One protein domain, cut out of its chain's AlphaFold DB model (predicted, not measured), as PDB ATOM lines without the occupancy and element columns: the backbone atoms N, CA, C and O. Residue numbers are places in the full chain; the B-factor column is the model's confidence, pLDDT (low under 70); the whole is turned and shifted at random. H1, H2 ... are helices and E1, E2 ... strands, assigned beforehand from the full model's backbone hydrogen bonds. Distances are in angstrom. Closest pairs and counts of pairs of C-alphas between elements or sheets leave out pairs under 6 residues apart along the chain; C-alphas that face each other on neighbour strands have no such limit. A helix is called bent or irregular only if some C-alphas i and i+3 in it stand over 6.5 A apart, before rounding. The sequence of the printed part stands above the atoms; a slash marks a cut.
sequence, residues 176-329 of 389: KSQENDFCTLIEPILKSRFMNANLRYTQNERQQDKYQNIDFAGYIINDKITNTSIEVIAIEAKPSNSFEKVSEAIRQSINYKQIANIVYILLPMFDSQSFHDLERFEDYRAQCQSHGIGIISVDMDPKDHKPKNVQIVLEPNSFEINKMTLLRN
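What this domain is: This is residues 176 to 329 of the 389 residues of an uncharacterized protein of Leptospira selangorensis (UniProt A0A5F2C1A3). A twisted five-stranded sheet, curled like part of a barrel, curls round the kinked helix H1 on one face, and H2 and H3 pack side by side over the other, making three layers. The tip of the hairpin E1 and E2, residues 223 to 228, sticks out. The printed part has 154 residues, with four named helices and five named strands in the order H1 E1 E2 H2 E3 H3 E4 E5 H4; its class is mixed. The mixed sheet runs E1 E2 E3 E4 E5; the whole is compact, with a radius of gyration of the C-alphas of 15.2 A and spans of 47 by 32 by 30 A.

Where its parts are: The strands are E1, residues 216 to 224, 25.9 A; E2, 227 to 237, 32.2 A; E3, 262 to 268; E4, 294 to 300; and E5, 307 to 314. H1, residues 176 to 193, 25.0 A, begins at C-alpha 176 (56.598, -7.388, 131.546) and is irregular, C-alphas 185 and 188 being 7.3 A apart. H2 is residues 243 to 256, H3 278 to 290, and H4 325 to 329, ending at C-alpha 329 (41.680, 3.527, 116.405).

How they stand to each other: E3 is parallel to E2 (N 234 and O 262, 2.9 A) and to E4 (N 296 and O 265, 2.8 A), within hydrogen-bond range. The hairpins E1 and E2 (N 220 and O 231, 2.8 A) and E4 and E5 (N 297 and O 311, 2.8 A) are antiparallel, also within range. E2, H2, E3 and E3, H3, E4 are strand-helix-strand units, parallel neighbours with a helix between, their crossovers right-handed. H1 is on the sheet, its closest C-alphas to E5 being Ile 186 and Pro 307, 6.7 A. H2 runs along the strands over E2 and E3, at a height over the sheet of 8.5 A. H2 and H3 only just touch, with 3 pairs of C-alphas within 8 A, the closest Ile 250 and Cys 288, 6.9 A. H4 only grazes the sheet with residues 326 to 327. Every O i to N i+4 pair is within range in H3 and H4, 12 of 14 in H1 and 8 of 10 in H2.

The domain as a whole: The farthest C-alphas, Thr 226 and Lys 303, are 50.7 A apart. The printed part has no cut; the link H1 to E1 is long. The pLDDT is under 70 at residues 176, 204 to 212 and 224 to 228.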
ATOM      1  N   LYS A 176      57.598  -8.311 132.110       68.31
ATOM      2  CA  LYS A 176      56.598  -7.388 131.546       68.31
ATOM      3  C   LYS A 176      56.882  -5.922 131.897       68.31
ATOM      4  O   LYS A 176      56.738  -5.062 131.054       68.31
ATOM      5  N   SER A 177      57.319  -5.633 133.120       80.12
ATOM      6  CA  SER A 177      57.745  -4.284 133.516       80.12
ATOM      7  C   SER A 177      59.012  -3.847 132.778       80.12
ATOM      8  O   SER A 177      59.140  -2.671 132.474       80.12
ATOM      9  N   GLN A 178      59.930  -4.769 132.472       85.06
ATOM     10  CA  GLN A 178      61.165  -4.454 131.743       85.06
ATOM     11  C   GLN A 178      60.893  -4.076 130.284       85.06
ATOM     12  O   GLN A 178      61.478  -3.115 129.795       85.06
ATOM     13  N   GLU A 179      59.989  -4.793 129.605       87.12
ATOM     14  CA  GLU A 179      59.510  -4.427 128.263       87.12
ATOM     15  C   GLU A 179      58.937  -2.999 128.261       87.12
ATOM     16  O   GLU A 179      59.270  -2.196 127.391       87.12
ATOM     17  N   ASN A 180      58.165  -2.646 129.291       88.44
ATOM     18  CA  ASN A 180      57.537  -1.328 129.419       88.44
ATOM     19  C   ASN A 180      58.545  -0.221 129.670       88.44
ATOM     20  O   ASN A 180      58.508   0.825 129.023       88.44
ATOM     21  N   ASP A 181      59.443  -0.471 130.617       90.81
ATOM     22  CA  ASP A 181      60.524   0.426 130.987       90.81
ATOM     23  C   ASP A 181      61.408   0.709 129.763       90.81
ATOM     24  O   ASP A 181      61.731   1.863 129.481       90.81
ATOM     25  N   PHE A 182      61.741  -0.333 128.994       92.75
ATOM     26  CA  PHE A 182      62.509  -0.214 127.758       92.75
ATOM     27  C   PHE A 182      61.767   0.615 126.709       92.75
ATOM     28  O   PHE A 182      62.330   1.575 126.188       92.75
ATOM     29  N   CYS A 183      60.497   0.299 126.437       92.25
ATOM     30  CA  CYS A 183      59.689   1.030 125.460       92.25
ATOM     31  C   CYS A 183      59.529   2.512 125.834       92.25
ATOM     32  O   CYS A 183      59.706   3.390 124.991       92.25
ATOM     33  N   THR A 184      59.264   2.796 127.108       91.25
ATOM     34  CA  THR A 184      59.151   4.167 127.627       91.25
ATOM     35  C   THR A 184      60.463   4.933 127.453       91.25
ATOM     36  O   THR A 184      60.461   6.102 127.074       91.25
ATOM     37  N   LEU A 185      61.598   4.272 127.698       92.62
ATOM     38  CA  LEU A 185      62.923   4.878 127.588       92.62
ATOM     39  C   LEU A 185      63.292   5.242 126.141       92.62
ATOM     40  O   LEU A 185      63.907   6.283 125.910       92.62
ATOM     41  N   ILE A 186      62.929   4.405 125.166       93.75
ATOM     42  CA  ILE A 186      63.287   4.610 123.753       93.75
ATOM     43  C   ILE A 186      62.293   5.493 122.990       93.75
ATOM     44  O   ILE A 186      62.652   6.037 121.945       93.75
ATOM     45  N   GLU A 187      61.057   5.638 123.483       92.94
ATOM     46  CA  GLU A 187      59.972   6.330 122.778       92.94
ATOM     47  C   GLU A 187      60.367   7.728 122.261       92.94
ATOM     48  O   GLU A 187      60.108   8.001 121.084       92.94
ATOM     49  N   PRO A 188      61.026   8.608 123.045       91.19
ATOM     50  CA  PRO A 188      61.387   9.943 122.564       91.19
ATOM     51  C   PRO A 188      62.356   9.905 121.375       91.19
ATOM     52  O   PRO A 188      62.205  10.672 120.423       91.19
ATOM     53  N   ILE A 189      63.327   8.988 121.400       91.88
ATOM     54  CA  ILE A 189      64.325   8.840 120.332       91.88
ATOM     55  C   ILE A 189      63.666   8.242 119.090       91.88
ATOM     56  O   ILE A 189      63.915   8.691 117.972       91.88
ATOM     57  N   LEU A 190      62.766   7.277 119.282       91.62
ATOM     58  CA  LEU A 190      62.028   6.650 118.194       91.62
ATOM     59  C   LEU A 190      61.094   7.654 117.497       91.62
ATOM     60  O   LEU A 190      61.129   7.766 116.274       91.62
ATOM     61  N   LYS A 191      60.345   8.465 118.258       89.75
ATOM     62  CA  LYS A 191      59.539   9.581 117.726       89.75
ATOM     63  C   LYS A 191      60.396  10.599 116.974       89.75
ATOM     64  O   LYS A 191      60.015  11.044 115.896       89.75
ATOM     65  N   SER A 192      61.577  10.927 117.498       87.44
ATOM     66  CA  SER A 192      62.516  11.818 116.811       87.44
ATOM     67  C   SER A 192      63.082  11.215 115.524       87.44
ATOM     68  O   SER A 192      63.449  11.962 114.623       87.44
ATOM     69  N   ARG A 193      63.192   9.888 115.412       85.69
ATOM     70  CA  ARG A 193      63.652   9.229 114.181       85.69
ATOM     71  C   ARG A 193      62.548   9.177 113.128       85.69
ATOM     72  O   ARG A 193      62.819   9.386 111.948       85.69
ATOM     73  N   PHE A 194      61.316   8.940 113.563       83.06
ATOM     74  CA  PHE A 194      60.128   8.872 112.722       83.06
ATOM     75  C   PHE A 194      59.268  10.137 112.871       83.06
ATOM     76  O   PHE A 194      58.070  10.031 113.088       83.06
ATOM     77  N   MET A 195      59.849  11.339 112.739       75.00
ATOM     78  CA  MET A 195      59.135  12.610 113.007       75.00
ATOM     79  C   MET A 195      57.859  12.800 112.176       75.00
ATOM     80  O   MET A 195      56.924  13.464 112.612       75.00
ATOM     81  N   ASN A 196      57.822  12.219 110.976       76.31
ATOM     82  CA  ASN A 196      56.662  12.285 110.083       76.31
ATOM     83  C   ASN A 196      55.582  11.249 110.435       76.31
ATOM     84  O   ASN A 196      54.482  11.288 109.881       76.31
ATOM     85  N   ALA A 197      55.892  10.310 111.330       76.31
ATOM     86  CA  ALA A 197      54.950   9.344 111.853       76.31
ATOM     87  C   ALA A 197      54.373   9.840 113.180       76.31
ATOM     88  O   ALA A 197      55.098  10.220 114.098       76.31
ATOM     89  N   ASN A 198      53.055   9.731 113.330       83.56
ATOM     90  CA  ASN A 198      52.375   9.897 114.616       83.56
ATOM     91  C   ASN A 198      52.533   8.602 115.431       83.56
ATOM     92  O   ASN A 198      51.564   7.896 115.703       83.56
ATOM     93  N   LEU A 199      53.782   8.224 115.712       89.44
ATOM     94  CA  LEU A 199      54.134   7.002 116.428       89.44
ATOM     95  C   LEU A 199      53.894   7.187 117.928       89.44
ATOM     96  O   LEU A 199      54.300   8.201 118.490       89.44
ATOM     97  N   ARG A 200      53.278   6.205 118.587       86.38
ATOM     98  CA  ARG A 200      53.006   6.221 120.030       86.38
ATOM     99  C   ARG A 200      53.283   4.865 120.665       86.38
ATOM    100  O   ARG A 200      53.098   3.828 120.023       86.38
ATOM    101  N   TYR A 201      53.708   4.878 121.925       86.44
ATOM    102  CA  TYR A 201      53.729   3.674 122.747       86.44
ATOM    103  C   TYR A 201      52.306   3.327 123.209       86.44
ATOM    104  O   TYR A 201      51.665   4.123 123.888       86.44
ATOM    105  N   THR A 202      51.790   2.151 122.846       82.88
ATOM    106  CA  THR A 202      50.343   1.859 122.961       82.88
ATOM    107  C   THR A 202      49.931   1.243 124.297       82.88
ATOM    108  O   THR A 202      48.747   1.002 124.539       82.88
ATOM    109  N   GLN A 203      50.883   0.910 125.175       76.12
ATOM    110  CA  GLN A 203      50.575   0.039 126.307       76.12
ATOM    111  C   GLN A 203      49.561   0.637 127.287       76.12
ATOM    112  O   GLN A 203      48.715  -0.095 127.807       76.12
ATOM    113  N   ASN A 204      49.608   1.949 127.499       64.75
ATOM    114  CA  ASN A 204      48.667   2.644 128.377       64.75
ATOM    115  C   ASN A 204      47.226   2.637 127.825       64.75
ATOM    116  O   ASN A 204      46.283   2.910 128.563       64.75
ATOM    117  N   GLU A 205      47.046   2.270 126.553       65.56
ATOM    118  CA  GLU A 205      45.802   2.407 125.789       65.56
ATOM    119  C   GLU A 205      45.226   1.047 125.342       65.56
ATOM    120  O   GLU A 205      44.213   0.989 124.648       65.56
ATOM    121  N   ARG A 206      45.816  -0.081 125.776       62.94
ATOM    122  CA  ARG A 206      45.405  -1.457 125.401       62.94
ATOM    123  C   ARG A 206      44.024  -1.899 125.925       62.94
ATOM    124  O   ARG A 206      43.706  -3.086 125.868       62.94
ATOM    125  N   GLN A 207      43.187  -1.000 126.441       56.62
ATOM    126  CA  GLN A 207      41.828  -1.367 126.840       56.62
ATOM    127  C   GLN A 207      40.990  -1.750 125.604       56.62
ATOM    128  O   GLN A 207      41.054  -1.085 124.573       56.62
ATOM    129  N   GLN A 208      40.184  -2.814 125.724       55.56
ATOM    130  CA  GLN A 208      39.208  -3.259 124.711       55.56
ATOM    131  C   GLN A 208      39.805  -3.659 123.341       55.56
ATOM    132  O   GLN A 208      39.274  -3.283 122.300       55.56
ATOM    133  N   ASP A 209      40.910  -4.412 123.321       59.19
ATOM    134  CA  ASP A 209      41.512  -5.002 122.104       59.19
ATOM    135  C   ASP A 209      41.992  -4.011 121.023       59.19
ATOM    136  O   ASP A 209      42.410  -4.429 119.939       59.19
ATOM    137  N   LYS A 210      42.016  -2.703 121.316       58.91
ATOM    138  CA  LYS A 210      42.342  -1.640 120.349       58.91
ATOM    139  C   LYS A 210      43.678  -1.819 119.622       58.91
ATOM    140  O   LYS A 210      43.780  -1.465 118.448       58.91
ATOM    141  N   TYR A 211      44.677  -2.387 120.297       60.75
ATOM    142  CA  TYR A 211      46.057  -2.440 119.806       60.75
ATOM    143  C   TYR A 211      46.652  -3.848 119.681       60.75
ATOM    144  O   TYR A 211      47.845  -3.959 119.439       60.75
ATOM    145  N   GLN A 212      45.866  -4.927 119.826       67.25
ATOM    146  CA  GLN A 212      46.302  -6.332 119.622       67.25
ATOM    147  C   GLN A 212      47.719  -6.684 120.142       67.25
ATOM    148  O   GLN A 212      48.439  -7.455 119.517       67.25
ATOM    149  N   ASN A 213      48.120  -6.140 121.297       76.56
ATOM    150  CA  ASN A 213      49.452  -6.297 121.906       76.56
ATOM    151  C   ASN A 213      50.655  -5.709 121.146       76.56
ATOM    152  O   ASN A 213      51.775  -5.961 121.573       76.56
ATOM    153  N   ILE A 214      50.452  -4.874 120.127       87.75
ATOM    154  CA  ILE A 214      51.530  -4.113 119.478       87.75
ATOM    155  C   ILE A 214      52.208  -3.207 120.512       87.75
ATOM    156  O   ILE A 214      51.519  -2.598 121.329       87.75
ATOM    157  N   ASP A 215      53.533  -3.070 120.498       91.19
ATOM    158  CA  ASP A 215      54.226  -2.170 121.432       91.19
ATOM    159  C   ASP A 215      54.144  -0.714 120.981       91.19
ATOM    160  O   ASP A 215      53.616   0.121 121.720       91.19
ATOM    161  N   PHE A 216      54.548  -0.417 119.744       93.25
ATOM    162  CA  PHE A 216      54.355   0.908 119.149       93.25
ATOM    163  C   PHE A 216      53.504   0.841 117.894       93.25
ATOM    164  O   PHE A 216      53.745   0.022 117.007       93.25
ATOM    165  N   ALA A 217      52.548   1.755 117.793       92.44
ATOM    166  CA  ALA A 217      51.726   1.917 116.608       92.44
ATOM    167  C   ALA A 217      51.726   3.380 116.178       92.44
ATOM    168  O   ALA A 217      51.874   4.290 116.991       92.44
ATOM    169  N   GLY A 218      51.583   3.615 114.884       91.06
ATOM    170  CA  GLY A 218      51.527   4.964 114.354       91.06
ATOM    171  C   GLY A 218      51.104   4.984 112.908       91.06
ATOM    172  O   GLY A 218      50.828   3.949 112.303       91.06
ATOM    173  N   TYR A 219      51.060   6.182 112.346       89.38
ATOM    174  CA  TYR A 219      50.766   6.355 110.935       89.38
ATOM    175  C   TYR A 219      51.508   7.556 110.353       89.38
ATOM    176  O   TYR A 219      51.741   8.558 111.038       89.38
ATOM    177  N   ILE A 220      51.840   7.453 109.070       87.50
ATOM    178  CA  ILE A 220      52.374   8.532 108.242       87.50
ATOM    179  C   ILE A 220      51.265   8.975 107.291       87.50
ATOM    180  O   ILE A 220      50.642   8.143 106.631       87.50
ATOM    181  N   ILE A 221      51.021  10.284 107.212       81.75
ATOM    182  CA  ILE A 221      50.147  10.869 106.191       81.75
ATOM    183  C   ILE A 221      51.036  11.395 105.068       81.75
ATOM    184  O   ILE A 221      51.740  12.388 105.236       81.75
ATOM    185  N   ASN A 222      50.964  10.753 103.909       80.38
ATOM    186  CA  ASN A 222      51.641  11.186 102.697       80.38
ATOM    187  C   ASN A 222      50.646  11.982 101.841       80.38
ATOM    188  O   ASN A 222      49.961  11.413 100.987       80.38
ATOM    189  N   ASP A 223      50.534  13.291 102.086       70.44
ATOM    190  CA  ASP A 223      49.674  14.171 101.283       70.44
ATOM    191  C   ASP A 223      50.418  14.637 100.024       70.44
ATOM    192  O   ASP A 223      51.371  15.413 100.086       70.44
ATOM    193  N   LYS A 224      49.992  14.145  98.860       68.94
ATOM    194  CA  LYS A 224      50.414  14.642  97.546       68.94
ATOM    195  C   LYS A 224      49.284  15.474  96.952       68.94
ATOM    196  O   LYS A 224      48.114  15.264  97.253       68.94
ATOM    197  N   ILE A 225      49.630  16.361  96.019       64.38
ATOM    198  CA  ILE A 225      48.672  17.233  95.314       64.38
ATOM    199  C   ILE A 225      47.484  16.435  94.746       64.38
ATOM    200  O   ILE A 225      46.350  16.904  94.780       64.38
ATOM    201  N   THR A 226      47.739  15.224  94.248       59.84
ATOM    202  CA  THR A 226      46.740  14.380  93.585       59.84
ATOM    203  C   THR A 226      46.145  13.290  94.473       59.84
ATOM    204  O   THR A 226      45.109  12.733  94.116       59.84
ATOM    205  N   ASN A 227      46.787  12.942  95.594       63.69
ATOM    206  CA  ASN A 227      46.356  11.830  96.436       63.69
ATOM    207  C   ASN A 227      46.940  11.926  97.850       63.69
ATOM    208  O   ASN A 227      48.129  12.196  98.009       63.69
ATOM    209  N   THR A 228      46.135  11.602  98.857       69.12
ATOM    210  CA  THR A 228      46.593  11.407 100.234       69.12
ATOM    211  C   THR A 228      46.633   9.908 100.514       69.12
ATOM    212  O   THR A 228      45.597   9.248 100.460       69.12
ATOM    213  N   SER A 229      47.807   9.353 100.819       76.88
ATOM    214  CA  SER A 229      47.928   7.964 101.281       76.88
ATOM    215  C   SER A 229      48.340   7.917 102.745       76.88
ATOM    216  O   SER A 229      49.020   8.816 103.238       76.88
ATOM    217  N   ILE A 230      47.926   6.863 103.442       80.19
ATOM    218  CA  ILE A 230      48.266   6.652 104.845       80.19
ATOM    219  C   ILE A 230      49.027   5.346 104.946       80.19
ATOM    220  O   ILE A 230      48.569   4.330 104.426       80.19
ATOM    221  N   GLU A 231      50.166   5.390 105.621       88.81
ATOM    222  CA  GLU A 231      50.948   4.203 105.934       88.81
ATOM    223  C   GLU A 231      50.875   3.956 107.430       88.81
ATOM    224  O   GLU A 231      51.267   4.809 108.224       88.81
ATOM    225  N   VAL A 232      50.349   2.804 107.823       91.12
ATOM    226  CA  VAL A 232      50.287   2.386 109.224       91.12
ATOM    227  C   VAL A 232      51.574   1.661 109.583       91.12
ATOM    228  O   VAL A 232      51.998   0.755 108.863       91.12
ATOM    229  N   ILE A 233      52.156   2.037 110.714       93.88
ATOM    230  CA  ILE A 233      53.369   1.451 111.272       93.88
ATOM    231  C   ILE A 233      52.999   0.649 112.518       93.88
ATOM    232  O   ILE A 233      52.290   1.153 113.390       93.88
ATOM    233  N   ALA A 234      53.522  -0.571 112.618       94.62
ATOM    234  CA  ALA A 234      53.510  -1.377 113.832       94.62
ATOM    235  C   ALA A 234      54.935  -1.829 114.177       94.62
ATOM    236  O   ALA A 234      55.693  -2.239 113.295       94.62
ATOM    237  N   ILE A 235      55.301  -1.759 115.455       95.75
ATOM    238  CA  ILE A 235      56.626  -2.138 115.948       95.75
ATOM    239  C   ILE A 235      56.462  -3.069 117.148       95.75
ATOM    240  O   ILE A 235      55.803  -2.708 118.126       95.75
ATOM    241  N   GLU A 236      57.090  -4.240 117.065       96.06
ATOM    242  CA  GLU A 236      57.287  -5.156 118.194       96.06
ATOM    243  C   GLU A 236      58.647  -4.881 118.833       96.06
ATOM    244  O   GLU A 236      59.667  -4.931 118.145       96.06
ATOM    245  N   ALA A 237      58.693  -4.607 120.132       95.88
ATOM    246  CA  ALA A 237      59.920  -4.258 120.834       95.88
ATOM    247  C   ALA A 237      60.278  -5.322 121.872       95.88
ATOM    248  O   ALA A 237      59.440  -5.747 122.663       95.88
ATOM    249  N   LYS A 238      61.553  -5.726 121.926       96.06
ATOM    250  CA  LYS A 238      62.062  -6.583 123.009       96.06
ATOM    251  C   LYS A 238      63.254  -5.935 123.713       96.06
ATOM    252  O   LYS A 238      64.118  -5.379 123.045       96.06
ATOM    253  N   PRO A 239      63.354  -6.053 125.050       94.62
ATOM    254  CA  PRO A 239      64.396  -5.424 125.861       94.62
ATOM    255  C   PRO A 239      65.729  -6.183 125.818       94.62
ATOM    256  O   PRO A 239      66.647  -5.862 126.567       94.62
ATOM    257  N   SER A 240      65.848  -7.218 124.990       94.69
ATOM    258  CA  SER A 240      67.035  -8.061 124.900       94.69
ATOM    259  C   SER A 240      67.257  -8.519 123.468       94.69
ATOM    260  O   SER A 240      66.302  -8.681 122.709       94.69
ATOM    261  N   ASN A 241      68.522  -8.763 123.130       94.62
ATOM    262  CA  ASN A 241      68.915  -9.385 121.872       94.62
ATOM    263  C   ASN A 241      69.162 -10.894 121.990       94.62
ATOM    264  O   ASN A 241      69.736 -11.464 121.071       94.62
ATOM    265  N   SER A 242      68.742 -11.559 123.074       94.62
ATOM    266  CA  SER A 242      68.846 -13.021 123.176       94.62
ATOM    267  C   SER A 242      68.120 -13.714 122.016       94.62
ATOM    268  O   SER A 242      67.124 -13.207 121.492       94.62
ATOM    269  N   PHE A 243      68.585 -14.900 121.627       94.50
ATOM    270  CA  PHE A 243      68.011 -15.654 120.507       94.50
ATOM    271  C   PHE A 243      66.505 -15.895 120.654       94.50
ATOM    272  O   PHE A 243      65.748 -15.778 119.687       94.50
ATOM    273  N   GLU A 244      66.052 -16.184 121.873       94.75
ATOM    274  CA  GLU A 244      64.644 -16.400 122.197       94.75
ATOM    275  C   GLU A 244      63.826 -15.134 121.952       94.75
ATOM    276  O   GLU A 244      62.749 -15.201 121.357       94.75
ATOM    277  N   LYS A 245      64.352 -13.977 122.368       95.31
ATOM    278  CA  LYS A 245      63.675 -12.685 122.248       95.31
ATOM    279  C   LYS A 245      63.634 -12.184 120.811       95.31
ATOM    280  O   LYS A 245      62.583 -11.724 120.369       95.31
ATOM    281  N   VAL A 246      64.716 -12.364 120.058       97.00
ATOM    282  CA  VAL A 246      64.742 -12.080 118.616       97.00
ATOM    283  C   VAL A 246      63.697 -12.934 117.891       97.00
ATOM    284  O   VAL A 246      62.854 -12.409 117.165       97.00
ATOM    285  N   SER A 247      63.683 -14.243 118.152       96.44
ATOM    286  CA  SER A 247      62.734 -15.173 117.522       96.44
ATOM    287  C   SER A 247      61.278 -14.863 117.900       96.44
ATOM    288  O   SER A 247      60.377 -14.947 117.061       96.44
ATOM    289  N   GLU A 248      61.030 -14.490 119.159       95.25
ATOM    290  CA  GLU A 248      59.716 -14.063 119.643       95.25
ATOM    291  C   GLU A 248      59.223 -12.808 118.908       95.25
ATOM    292  O   GLU A 248      58.091 -12.815 118.416       95.25
ATOM    293  N   ALA A 249      60.077 -11.784 118.784       96.06
ATOM    294  CA  ALA A 249      59.758 -10.542 118.085       96.06
ATOM    295  C   ALA A 249      59.382 -10.795 116.619       96.06
ATOM    296  O   ALA A 249      58.347 -10.323 116.150       96.06
ATOM    297  N   ILE A 250      60.174 -11.606 115.908       96.38
ATOM    298  CA  ILE A 250      59.899 -11.968 114.508       96.38
ATOM    299  C   ILE A 250      58.526 -12.637 114.391       96.38
ATOM    300  O   ILE A 250      57.700 -12.233 113.569       96.38
ATOM    301  N   ARG A 251      58.250 -13.635 115.238       94.94
ATOM    302  CA  ARG A 251      56.984 -14.377 115.222       94.94
ATOM    303  C   ARG A 251      55.777 -13.476 115.491       94.94
ATOM    304  O   ARG A 251      54.747 -13.645 114.843       94.94
ATOM    305  N   GLN A 252      55.880 -12.550 116.443       93.25
ATOM    306  CA  GLN A 252      54.800 -11.612 116.768       93.25
ATOM    307  C   GLN A 252      54.560 -10.624 115.620       93.25
ATOM    308  O   GLN A 252      53.424 -10.499 115.159       93.25
ATOM    309  N   SER A 253      55.626 -10.051 115.056       94.06
ATOM    310  CA  SER A 253      55.550  -9.106 113.936       94.06
ATOM    311  C   SER A 253      54.936  -9.686 112.663       94.06
ATOM    312  O   SER A 253      54.286  -8.962 111.909       94.06
ATOM    313  N   ILE A 254      55.054 -10.996 112.413       93.38
ATOM    314  CA  ILE A 254      54.385 -11.634 111.266       93.38
ATOM    315  C   ILE A 254      52.863 -11.409 111.295       93.38
ATOM    316  O   ILE A 254      52.258 -11.209 110.239       93.38
ATOM    317  N   ASN A 255      52.249 -11.375 112.481       89.31
ATOM    318  CA  ASN A 255      50.803 -11.187 112.618       89.31
ATOM    319  C   ASN A 255      50.356  -9.750 112.306       89.31
ATOM    320  O   ASN A 255      49.212  -9.537 111.900       89.31
ATOM    321  N   TYR A 256      51.251  -8.766 112.431       91.25
ATOM    322  CA  TYR A 256      50.923  -7.353 112.218       91.25
ATOM    323  C   TYR A 256      50.768  -6.976 110.742       91.25
ATOM    324  O   TYR A 256      50.144  -5.967 110.423       91.25
ATOM    325  N   LYS A 257      51.222  -7.829 109.820       89.44
ATOM    326  CA  LYS A 257      51.111  -7.596 108.369       89.44
ATOM    327  C   LYS A 257      49.674  -7.483 107.860       89.44
ATOM    328  O   LYS A 257      49.445  -6.948 106.787       89.44
ATOM    329  N   GLN A 258      48.694  -8.006 108.600       86.88
ATOM    330  CA  GLN A 258      47.282  -7.879 108.219       86.88
ATOM    331  C   GLN A 258      46.687  -6.507 108.566       86.88
ATOM    332  O   GLN A 258      45.613  -6.169 108.062       86.88
ATOM    333  N   ILE A 259      47.338  -5.761 109.464       88.12
ATOM    334  CA  ILE A 259      46.782  -4.568 110.119       88.12
ATOM    335  C   ILE A 259      47.659  -3.318 109.952       88.12
ATOM    336  O   ILE A 259      47.189  -2.221 110.245       88.12
ATOM    337  N   ALA A 260      48.897  -3.464 109.468       91.00
ATOM    338  CA  ALA A 260      49.839  -2.375 109.231       91.00
ATOM    339  C   ALA A 260      50.544  -2.514 107.873       91.00
ATOM    340  O   ALA A 260      50.835  -3.626 107.433       91.00
ATOM    341  N   ASN A 261      50.844  -1.381 107.227       93.06
ATOM    342  CA  ASN A 261      51.618  -1.354 105.982       93.06
ATOM    343  C   ASN A 261      53.095  -1.634 106.242       93.06
ATOM    344  O   ASN A 261      53.755  -2.281 105.445       93.06
ATOM    345  N   ILE A 262      53.611  -1.108 107.346       95.12
ATOM    346  CA  ILE A 262      55.027  -1.085 107.672       95.12
ATOM    347  C   ILE A 262      55.184  -1.778 109.020       95.12
ATOM    348  O   ILE A 262      54.579  -1.368 110.011       95.12
ATOM    349  N   VAL A 263      55.990  -2.837 109.063       96.50
ATOM    350  CA  VAL A 263      56.194  -3.628 110.280       96.50
ATOM    351  C   VAL A 263      57.673  -3.694 110.616       96.50
ATOM    352  O   VAL A 263      58.474  -4.116 109.784       96.50
ATOM    353  N   TYR A 264      58.014  -3.335 111.852       97.88
ATOM    354  CA  TYR A 264      59.368  -3.439 112.387       97.88
ATOM    355  C   TYR A 264      59.432  -4.370 113.598       97.88
ATOM    356  O   TYR A 264      58.474  -4.498 114.363       97.88
ATOM    357  N   ILE A 265      60.599  -4.971 113.808       97.94
ATOM    358  CA  ILE A 265      61.049  -5.370 115.143       97.94
ATOM    359  C   ILE A 265      62.049  -4.340 115.665       97.94
ATOM    360  O   ILE A 265      62.813  -3.764 114.888       97.94
ATOM    361  N   LEU A 266      62.057  -4.121 116.975       97.88
ATOM    362  CA  LEU A 266      62.981  -3.228 117.657       97.88
ATOM    363  C   LEU A 266      63.729  -3.991 118.750       97.88
ATOM    364  O   LEU A 266      63.123  -4.552 119.665       97.88
ATOM    365  N   LEU A 267      65.056  -3.998 118.645       97.69
ATOM    366  CA  LEU A 267      65.953  -4.760 119.510       97.69
ATOM    367  C   LEU A 267      67.144  -3.891 119.942       97.69
ATOM    368  O   LEU A 267      67.636  -3.093 119.146       97.69
ATOM    369  N   PRO A 268      67.656  -4.022 121.174       96.31
ATOM    370  CA  PRO A 268      68.904  -3.373 121.563       96.31
ATOM    371  C   PRO A 268      70.111  -4.090 120.944       96.31
ATOM    372  O   PRO A 268      70.117  -5.313 120.865       96.31
ATOM    373  N   MET A 269      71.166  -3.363 120.567       94.31
ATOM    374  CA  MET A 269      72.465  -3.931 120.165       94.31
ATOM    375  C   MET A 269      72.350  -5.047 119.102       94.31
ATOM    376  O   MET A 269      72.985  -6.099 119.217       94.31
ATOM    377  N   PHE A 270      71.483  -4.865 118.103       96.06
ATOM    378  CA  PHE A 270      71.217  -5.846 117.048       96.06
ATOM    379  C   PHE A 270      71.745  -5.348 115.698       96.06
ATOM    380  O   PHE A 270      70.999  -4.862 114.859       96.06
ATOM    381  N   ASP A 271      73.052  -5.436 115.489       93.31
ATOM    382  CA  ASP A 271      73.709  -5.119 114.219       93.31
ATOM    383  C   ASP A 271      74.986  -5.956 114.055       93.31
ATOM    384  O   ASP A 271      75.429  -6.618 114.995       93.31
ATOM    385  N   SER A 272      75.592  -5.907 112.866       89.81
ATOM    386  CA  SER A 272      76.793  -6.688 112.528       89.81
ATOM    387  C   SER A 272      78.012  -6.453 113.438       89.81
ATOM    388  O   SER A 272      78.939  -7.260 113.426       89.81
ATOM    389  N   GLN A 273      78.047  -5.358 114.204       86.69
ATOM    390  CA  GLN A 273      79.163  -5.015 115.090       86.69
ATOM    391  C   GLN A 273      78.872  -5.380 116.550       86.69
ATOM    392  O   GLN A 273      79.785  -5.770 117.281       86.69
ATOM    393  N   SER A 274      77.611  -5.254 116.962       87.62
ATOM    394  CA  SER A 274      77.181  -5.327 118.361       87.62
ATOM    395  C   SER A 274      76.500  -6.643 118.730       87.62
ATOM    396  O   SER A 274      76.427  -6.988 119.909       87.62
ATOM    397  N   PHE A 275      75.990  -7.388 117.748       91.81
ATOM    398  CA  PHE A 275      75.324  -8.654 118.015       91.81
ATOM    399  C   PHE A 275      76.336  -9.756 118.351       91.81
ATOM    400  O   PHE A 275      77.447  -9.807 117.824       91.81
ATOM    401  N   HIS A 276      75.956 -10.648 119.261       89.69
ATOM    402  CA  HIS A 276      76.877 -11.601 119.876       89.69
ATOM    403  C   HIS A 276      77.193 -12.838 119.023       89.69
ATOM    404  O   HIS A 276      78.116 -13.579 119.354       89.69
ATOM    405  N   ASP A 277      76.460 -13.046 117.929       89.31
ATOM    406  CA  ASP A 277      76.626 -14.179 117.017       89.31
ATOM    407  C   ASP A 277      76.351 -13.744 115.567       89.31
ATOM    408  O   ASP A 277      75.201 -13.608 115.151       89.31
ATOM    409  N   LEU A 278      77.413 -13.484 114.800       88.50
ATOM    410  CA  LEU A 278      77.298 -12.924 113.449       88.50
ATOM    411  C   LEU A 278      76.603 -13.871 112.458       88.50
ATOM    412  O   LEU A 278      75.889 -13.404 111.575       88.50
ATOM    413  N   GLU A 279      76.787 -15.185 112.602       88.88
ATOM    414  CA  GLU A 279      76.146 -16.171 111.725       88.88
ATOM    415  C   GLU A 279      74.629 -16.139 111.935       88.88
ATOM    416  O   GLU A 279      73.862 -15.939 110.992       88.88
ATOM    417  N   ARG A 280      74.193 -16.178 113.200       93.56
ATOM    418  CA  ARG A 280      72.768 -16.068 113.535       93.56
ATOM    419  C   ARG A 280      72.182 -14.696 113.228       93.56
ATOM    420  O   ARG A 280      70.995 -14.605 112.921       93.56
ATOM    421  N   PHE A 281      72.972 -13.626 113.323       95.50
ATOM    422  CA  PHE A 281      72.536 -12.295 112.902       95.50
ATOM    423  C   PHE A 281      72.095 -12.302 111.438       95.50
ATOM    424  O   PHE A 281      70.995 -11.833 111.139       95.50
ATOM    425  N   GLU A 282      72.916 -12.859 110.541       96.00
ATOM    426  CA  GLU A 282      72.570 -12.938 109.121       96.00
ATOM    427  C   GLU A 282      71.361 -13.848 108.881       96.00
ATOM    428  O   GLU A 282      70.482 -13.481 108.101       96.00
ATOM    429  N   ASP A 283      71.236 -14.960 109.612       96.69
ATOM    430  CA  ASP A 283      70.051 -15.824 109.537       96.69
ATOM    431  C   ASP A 283      68.765 -15.084 109.932       96.69
ATOM    432  O   ASP A 283      67.764 -15.127 109.211       96.69
ATOM    433  N   TYR A 284      68.764 -14.370 111.063       97.62
ATOM    434  CA  TYR A 284      67.603 -13.592 111.503       97.62
ATOM    435  C   TYR A 284      67.297 -12.432 110.559       97.62
ATOM    436  O   TYR A 284      66.132 -12.178 110.248       97.62
ATOM    437  N   ARG A 285      68.330 -11.751 110.058       97.44
ATOM    438  CA  ARG A 285      68.183 -10.686 109.066       97.44
ATOM    439  C   ARG A 285      67.551 -11.217 107.780       97.44
ATOM    440  O   ARG A 285      66.607 -10.604 107.280       97.44
ATOM    441  N   ALA A 286      67.998 -12.373 107.291       97.00
ATOM    442  CA  ALA A 286      67.421 -13.042 106.129       97.00
ATOM    443  C   ALA A 286      65.964 -13.470 106.373       97.00
ATOM    444  O   ALA A 286      65.115 -13.269 105.503       97.00
ATOM    445  N   GLN A 287      65.640 -13.989 107.565       96.88
ATOM    446  CA  GLN A 287      64.261 -14.317 107.947       96.88
ATOM    447  C   GLN A 287      63.356 -13.079 107.975       96.88
ATOM    448  O   GLN A 287      62.244 -13.118 107.450       96.88
ATOM    449  N   CYS A 288      63.802 -11.966 108.560       97.25
ATOM    450  CA  CYS A 288      63.054 -10.709 108.531       97.25
ATOM    451  C   CYS A 288      62.845 -10.226 107.094       97.25
ATOM    452  O   CYS A 288      61.718  -9.906 106.717       97.25
ATOM    453  N   GLN A 289      63.894 -10.267 106.269       97.31
ATOM    454  CA  GLN A 289      63.843  -9.858 104.868       97.31
ATOM    455  C   GLN A 289      62.871 -10.714 104.045       97.31
ATOM    456  O   GLN A 289      62.053 -10.160 103.311       97.31
ATOM    457  N   SER A 290      62.887 -12.043 104.199       96.31
ATOM    458  CA  SER A 290      61.957 -12.945 103.498       96.31
ATOM    459  C   SER A 290      60.503 -12.684 103.886       96.31
ATOM    460  O   SER A 290      59.581 -12.908 103.105       96.31
ATOM    461  N   HIS A 291      60.294 -12.191 105.104       95.44
ATOM    462  CA  HIS A 291      58.996 -11.798 105.614       95.44
ATOM    463  C   HIS A 291      58.671 -10.321 105.348       95.44
ATOM    464  O   HIS A 291      57.550  -9.927 105.650       95.44
ATOM    465  N   GLY A 292      59.581  -9.521 104.784       95.75
ATOM    466  CA  GLY A 292      59.407  -8.080 104.574       95.75
ATOM    467  C   GLY A 292      59.306  -7.259 105.866       95.75
ATOM    468  O   GLY A 292      58.721  -6.181 105.853       95.75
ATOM    469  N   ILE A 293      59.811  -7.783 106.983       97.56
ATOM    470  CA  ILE A 293      59.818  -7.117 108.289       97.56
ATOM    471  C   ILE A 293      61.109  -6.306 108.404       97.56
ATOM    472  O   ILE A 293      62.193  -6.835 108.165       97.56
ATOM    473  N   GLY A 294      60.998  -5.040 108.791       97.62
ATOM    474  CA  GLY A 294      62.146  -4.177 109.043       97.62
ATOM    475  C   GLY A 294      62.763  -4.435 110.417       97.62
ATOM    476  O   GLY A 294      62.118  -4.967 111.322       97.62
ATOM    477  N   ILE A 295      64.012  -4.017 110.602       98.25
ATOM    478  CA  ILE A 295      64.748  -4.174 111.860       98.25
ATOM    479  C   ILE A 295      65.273  -2.817 112.307       98.25
ATOM    480  O   ILE A 295      65.998  -2.145 111.571       98.25
ATOM    481  N   ILE A 296      64.946  -2.454 113.541       97.88
ATOM    482  CA  ILE A 296      65.464  -1.282 114.234       97.88
ATOM    483  C   ILE A 296      66.384  -1.763 115.357       97.88
ATOM    484  O   ILE A 296      65.965  -2.530 116.224       97.88
ATOM    485  N   SER A 297      67.630  -1.291 115.350       97.38
ATOM    486  CA  SER A 297      68.589  -1.522 116.429       97.38
ATOM    487  C   SER A 297      68.723  -0.274 117.293       97.38
ATOM    488  O   SER A 297      68.866   0.836 116.770       97.38
ATOM    489  N   VAL A 298      68.683  -0.452 118.610       96.62
ATOM    490  CA  VAL A 298      68.966   0.606 119.586       96.62
ATOM    491  C   VAL A 298      70.376   0.414 120.123       96.62
ATOM    492  O   VAL A 298      70.661  -0.600 120.760       96.62
ATOM    493  N   ASP A 299      71.249   1.388 119.891       93.69
ATOM    494  CA  ASP A 299      72.574   1.415 120.507       93.69
ATOM    495  C   ASP A 299      72.420   1.788 121.986       93.69
ATOM    496  O   ASP A 299      71.930   2.873 122.315       93.69
ATOM    497  N   MET A 300      72.785   0.867 122.874       93.31
ATOM    498  CA  MET A 300      72.630   0.997 124.320       93.31
ATOM    499  C   MET A 300      73.997   1.149 124.974       93.31
ATOM    500  O   MET A 300      74.918   0.382 124.700       93.31
ATOM    501  N   ASP A 301      74.121   2.084 125.919       89.69
ATOM    502  CA  ASP A 301      75.272   2.064 126.812       89.69
ATOM    503  C   ASP A 301      75.207   0.822 127.721       89.69
ATOM    504  O   ASP A 301      74.258   0.695 128.495       89.69
ATOM    505  N   PRO A 302      76.185  -0.093 127.677       85.06
ATOM    506  CA  PRO A 302      76.183  -1.311 128.486       85.06
ATOM    507  C   PRO A 302      76.344  -1.046 129.991       85.06
ATOM    508  O   PRO A 302      76.008  -1.922 130.785       85.06
ATOM    509  N   LYS A 303      76.863   0.125 130.391       84.19
ATOM    510  CA  LYS A 303      77.101   0.486 131.799       84.19
ATOM    511  C   LYS A 303      75.932   1.265 132.382       84.19
ATOM    512  O   LYS A 303      75.457   0.944 133.468       84.19
ATOM    513  N   ASP A 304      75.465   2.270 131.645       87.94
ATOM    514  CA  ASP A 304      74.405   3.169 132.116       87.94
ATOM    515  C   ASP A 304      73.006   2.762 131.628       87.94
ATOM    516  O   ASP A 304      72.011   3.351 132.053       87.94
ATOM    517  N   HIS A 305      72.914   1.785 130.719       90.00
ATOM    518  CA  HIS A 305      71.676   1.301 130.094       90.00
ATOM    519  C   HIS A 305      70.833   2.404 129.445       90.00
ATOM    520  O   HIS A 305      69.607   2.307 129.365       90.00
ATOM    521  N   LYS A 306      71.494   3.460 128.960       91.69
ATOM    522  CA  LYS A 306      70.853   4.571 128.254       91.69
ATOM    523  C   LYS A 306      70.957   4.379 126.742       91.69
ATOM    524  O   LYS A 306      72.044   4.054 126.261       91.69
ATOM    525  N   PRO A 307      69.872   4.616 125.988       92.81
ATOM    526  CA  PRO A 307      69.933   4.604 124.536       92.81
ATOM    527  C   PRO A 307      70.754   5.798 124.037       92.81
ATOM    528  O   PRO A 307      70.533   6.937 124.454       92.81
ATOM    529  N   LYS A 308      71.705   5.534 123.142       91.00
ATOM    530  CA  LYS A 308      72.542   6.547 122.483       91.00
ATOM    531  C   LYS A 308      71.952   6.965 121.150       91.00
ATOM    532  O   LYS A 308      71.891   8.151 120.839       91.00
ATOM    533  N   ASN A 309      71.536   5.982 120.361       90.19
ATOM    534  CA  ASN A 309      71.017   6.188 119.021       90.19
ATOM    535  C   ASN A 309      70.091   5.038 118.612       90.19
ATOM    536  O   ASN A 309      70.107   3.960 119.206       90.19
ATOM    537  N   VAL A 310      69.305   5.269 117.566       93.62
ATOM    538  CA  VAL A 310      68.467   4.266 116.914       93.62
ATOM    539  C   VAL A 310      68.822   4.226 115.432       93.62
ATOM    540  O   VAL A 310      68.839   5.259 114.762       93.62
ATOM    541  N   GLN A 311      69.076   3.031 114.908       94.44
ATOM    542  CA  GLN A 311      69.416   2.815 113.504       94.44
ATOM    543  C   GLN A 311      68.494   1.784 112.856       94.44
ATOM    544  O   GLN A 311      68.070   0.819 113.491       94.44
ATOM    545  N   ILE A 312      68.199   1.987 111.573       96.00
ATOM    546  CA  ILE A 312      67.476   1.006 110.766       96.00
ATOM    547  C   ILE A 312      68.520   0.073 110.157       96.00
ATOM    548  O   ILE A 312      69.384   0.508 109.400       96.00
ATOM    549  N   VAL A 313      68.456  -1.199 110.534       96.75
ATOM    550  CA  VAL A 313      69.364  -2.260 110.069       96.75
ATOM    551  C   VAL A 313      68.811  -2.934 108.819       96.75
ATOM    552  O   VAL A 313      69.563  -3.386 107.956       96.75
ATOM    553  N   LEU A 314      67.484  -2.990 108.717       97.19
ATOM    554  CA  LEU A 314      66.774  -3.518 107.565       97.19
ATOM    555  C   LEU A 314      65.507  -2.696 107.340       97.19
ATOM    556  O   LEU A 314      64.699  -2.543 108.256       97.19
ATOM    557  N   GLU A 315      65.337  -2.195 106.122       96.38
ATOM    558  CA  GLU A 315      64.102  -1.533 105.705       96.38
ATOM    559  C   GLU A 315      62.991  -2.578 105.467       96.38
ATOM    560  O   GLU A 315      63.269  -3.667 104.952       96.38
ATOM    561  N   PRO A 316      61.737  -2.282 105.839       95.50
ATOM    562  CA  PRO A 316      60.602  -3.173 105.651       95.50
ATOM    563  C   PRO A 316      60.064  -3.096 104.219       95.50
ATOM    564  O   PRO A 316      60.238  -2.105 103.510       95.50
ATOM    565  N   ASN A 317      59.301  -4.117 103.832       93.69
ATOM    566  CA  ASN A 317      58.422  -4.023 102.670       93.69
ATOM    567  C   ASN A 317      57.089  -3.387 103.081       93.69
ATOM    568  O   ASN A 317      56.664  -3.500 104.231       93.69
ATOM    569  N   SER A 318      56.409  -2.759 102.124       90.69
ATOM    570  CA  SER A 318      55.043  -2.274 102.328       90.69
ATOM    571  C   SER A 318      54.033  -3.401 102.094       90.69
ATOM    572  O   SER A 318      54.097  -4.098 101.079       90.69
ATOM    573  N   PHE A 319      53.104  -3.579 103.032       88.25
ATOM    574  CA  PHE A 319      52.016  -4.554 102.972       88.25
ATOM    575  C   PHE A 319      50.672  -3.885 102.679       88.25
ATOM    576  O   PHE A 319      50.419  -2.738 103.060       88.25
ATOM    577  N   GLU A 320      49.774  -4.630 102.040       85.25
ATOM    578  CA  GLU A 320      48.374  -4.240 101.911       85.25
ATOM    579  C   GLU A 320      47.624  -4.517 103.222       85.25
ATOM    580  O   GLU A 320      47.701  -5.613 103.784       85.25
ATOM    581  N   ILE A 321      46.889  -3.519 103.724       81.12
ATOM    582  CA  ILE A 321      46.122  -3.658 104.964       81.12
ATOM    583  C   ILE A 321      44.784  -4.326 104.666       81.12
ATOM    584  O   ILE A 321      43.909  -3.745 104.028       81.12
ATOM    585  N   ASN A 322      44.586  -5.509 105.245       78.19
ATOM    586  CA  ASN A 322      43.328  -6.248 105.152       78.19
ATOM    587  C   ASN A 322      42.324  -5.851 106.244       78.19
ATOM    588  O   ASN A 322      41.119  -6.045 106.088       78.19
ATOM    589  N   LYS A 323      42.800  -5.308 107.373       80.44
ATOM    590  CA  LYS A 323      41.953  -4.879 108.495       80.44
ATOM    591  C   LYS A 323      42.303  -3.458 108.924       80.44
ATOM    592  O   LYS A 323      43.325  -3.209 109.550       80.44
ATOM    593  N   MET A 324      41.382  -2.535 108.666       80.69
ATOM    594  CA  MET A 324      41.544  -1.102 108.959       80.69
ATOM    595  C   MET A 324      41.302  -0.731 110.432       80.69
ATOM    596  O   MET A 324      41.221   0.448 110.759       80.69
ATOM    597  N   THR A 325      41.146  -1.713 111.325       82.25
ATOM    598  CA  THR A 325      40.824  -1.487 112.745       82.25
ATOM    599  C   THR A 325      41.901  -0.672 113.448       82.25
ATOM    600  O   THR A 325      41.573   0.294 114.128       82.25
ATOM    601  N   LEU A 326      43.177  -1.006 113.225       83.56
ATOM    602  CA  LEU A 326      44.299  -0.284 113.823       83.56
ATOM    603  C   LEU A 326      44.334   1.178 113.361       83.56
ATOM    604  O   LEU A 326      44.436   2.079 114.187       83.56
ATOM    605  N   LEU A 327      44.179   1.421 112.054       83.75
ATOM    606  CA  LEU A 327      44.152   2.782 111.520       83.75
ATOM    607  C   LEU A 327      42.996   3.604 112.097       83.75
ATOM    608  O   LEU A 327      43.202   4.754 112.468       83.75
ATOM    609  N   ARG A 328      41.789   3.031 112.170       79.25
ATOM    610  CA  ARG A 328      40.619   3.727 112.727       79.25
ATOM    611  C   ARG A 328      40.866   4.148 114.172       79.25
ATOM    612  O   ARG A 328      40.716   5.323 114.471       79.25
ATOM    613  N   ASN A 329      41.358   3.233 115.007       81.88
ATOM    614  CA  ASN A 329      41.680   3.527 116.405       81.88
ATOM    615  C   ASN A 329      42.712   4.661 116.530       81.88
ATOM    616  O   ASN A 329      42.517   5.583 117.318       81.88
TER     617      ASN A 329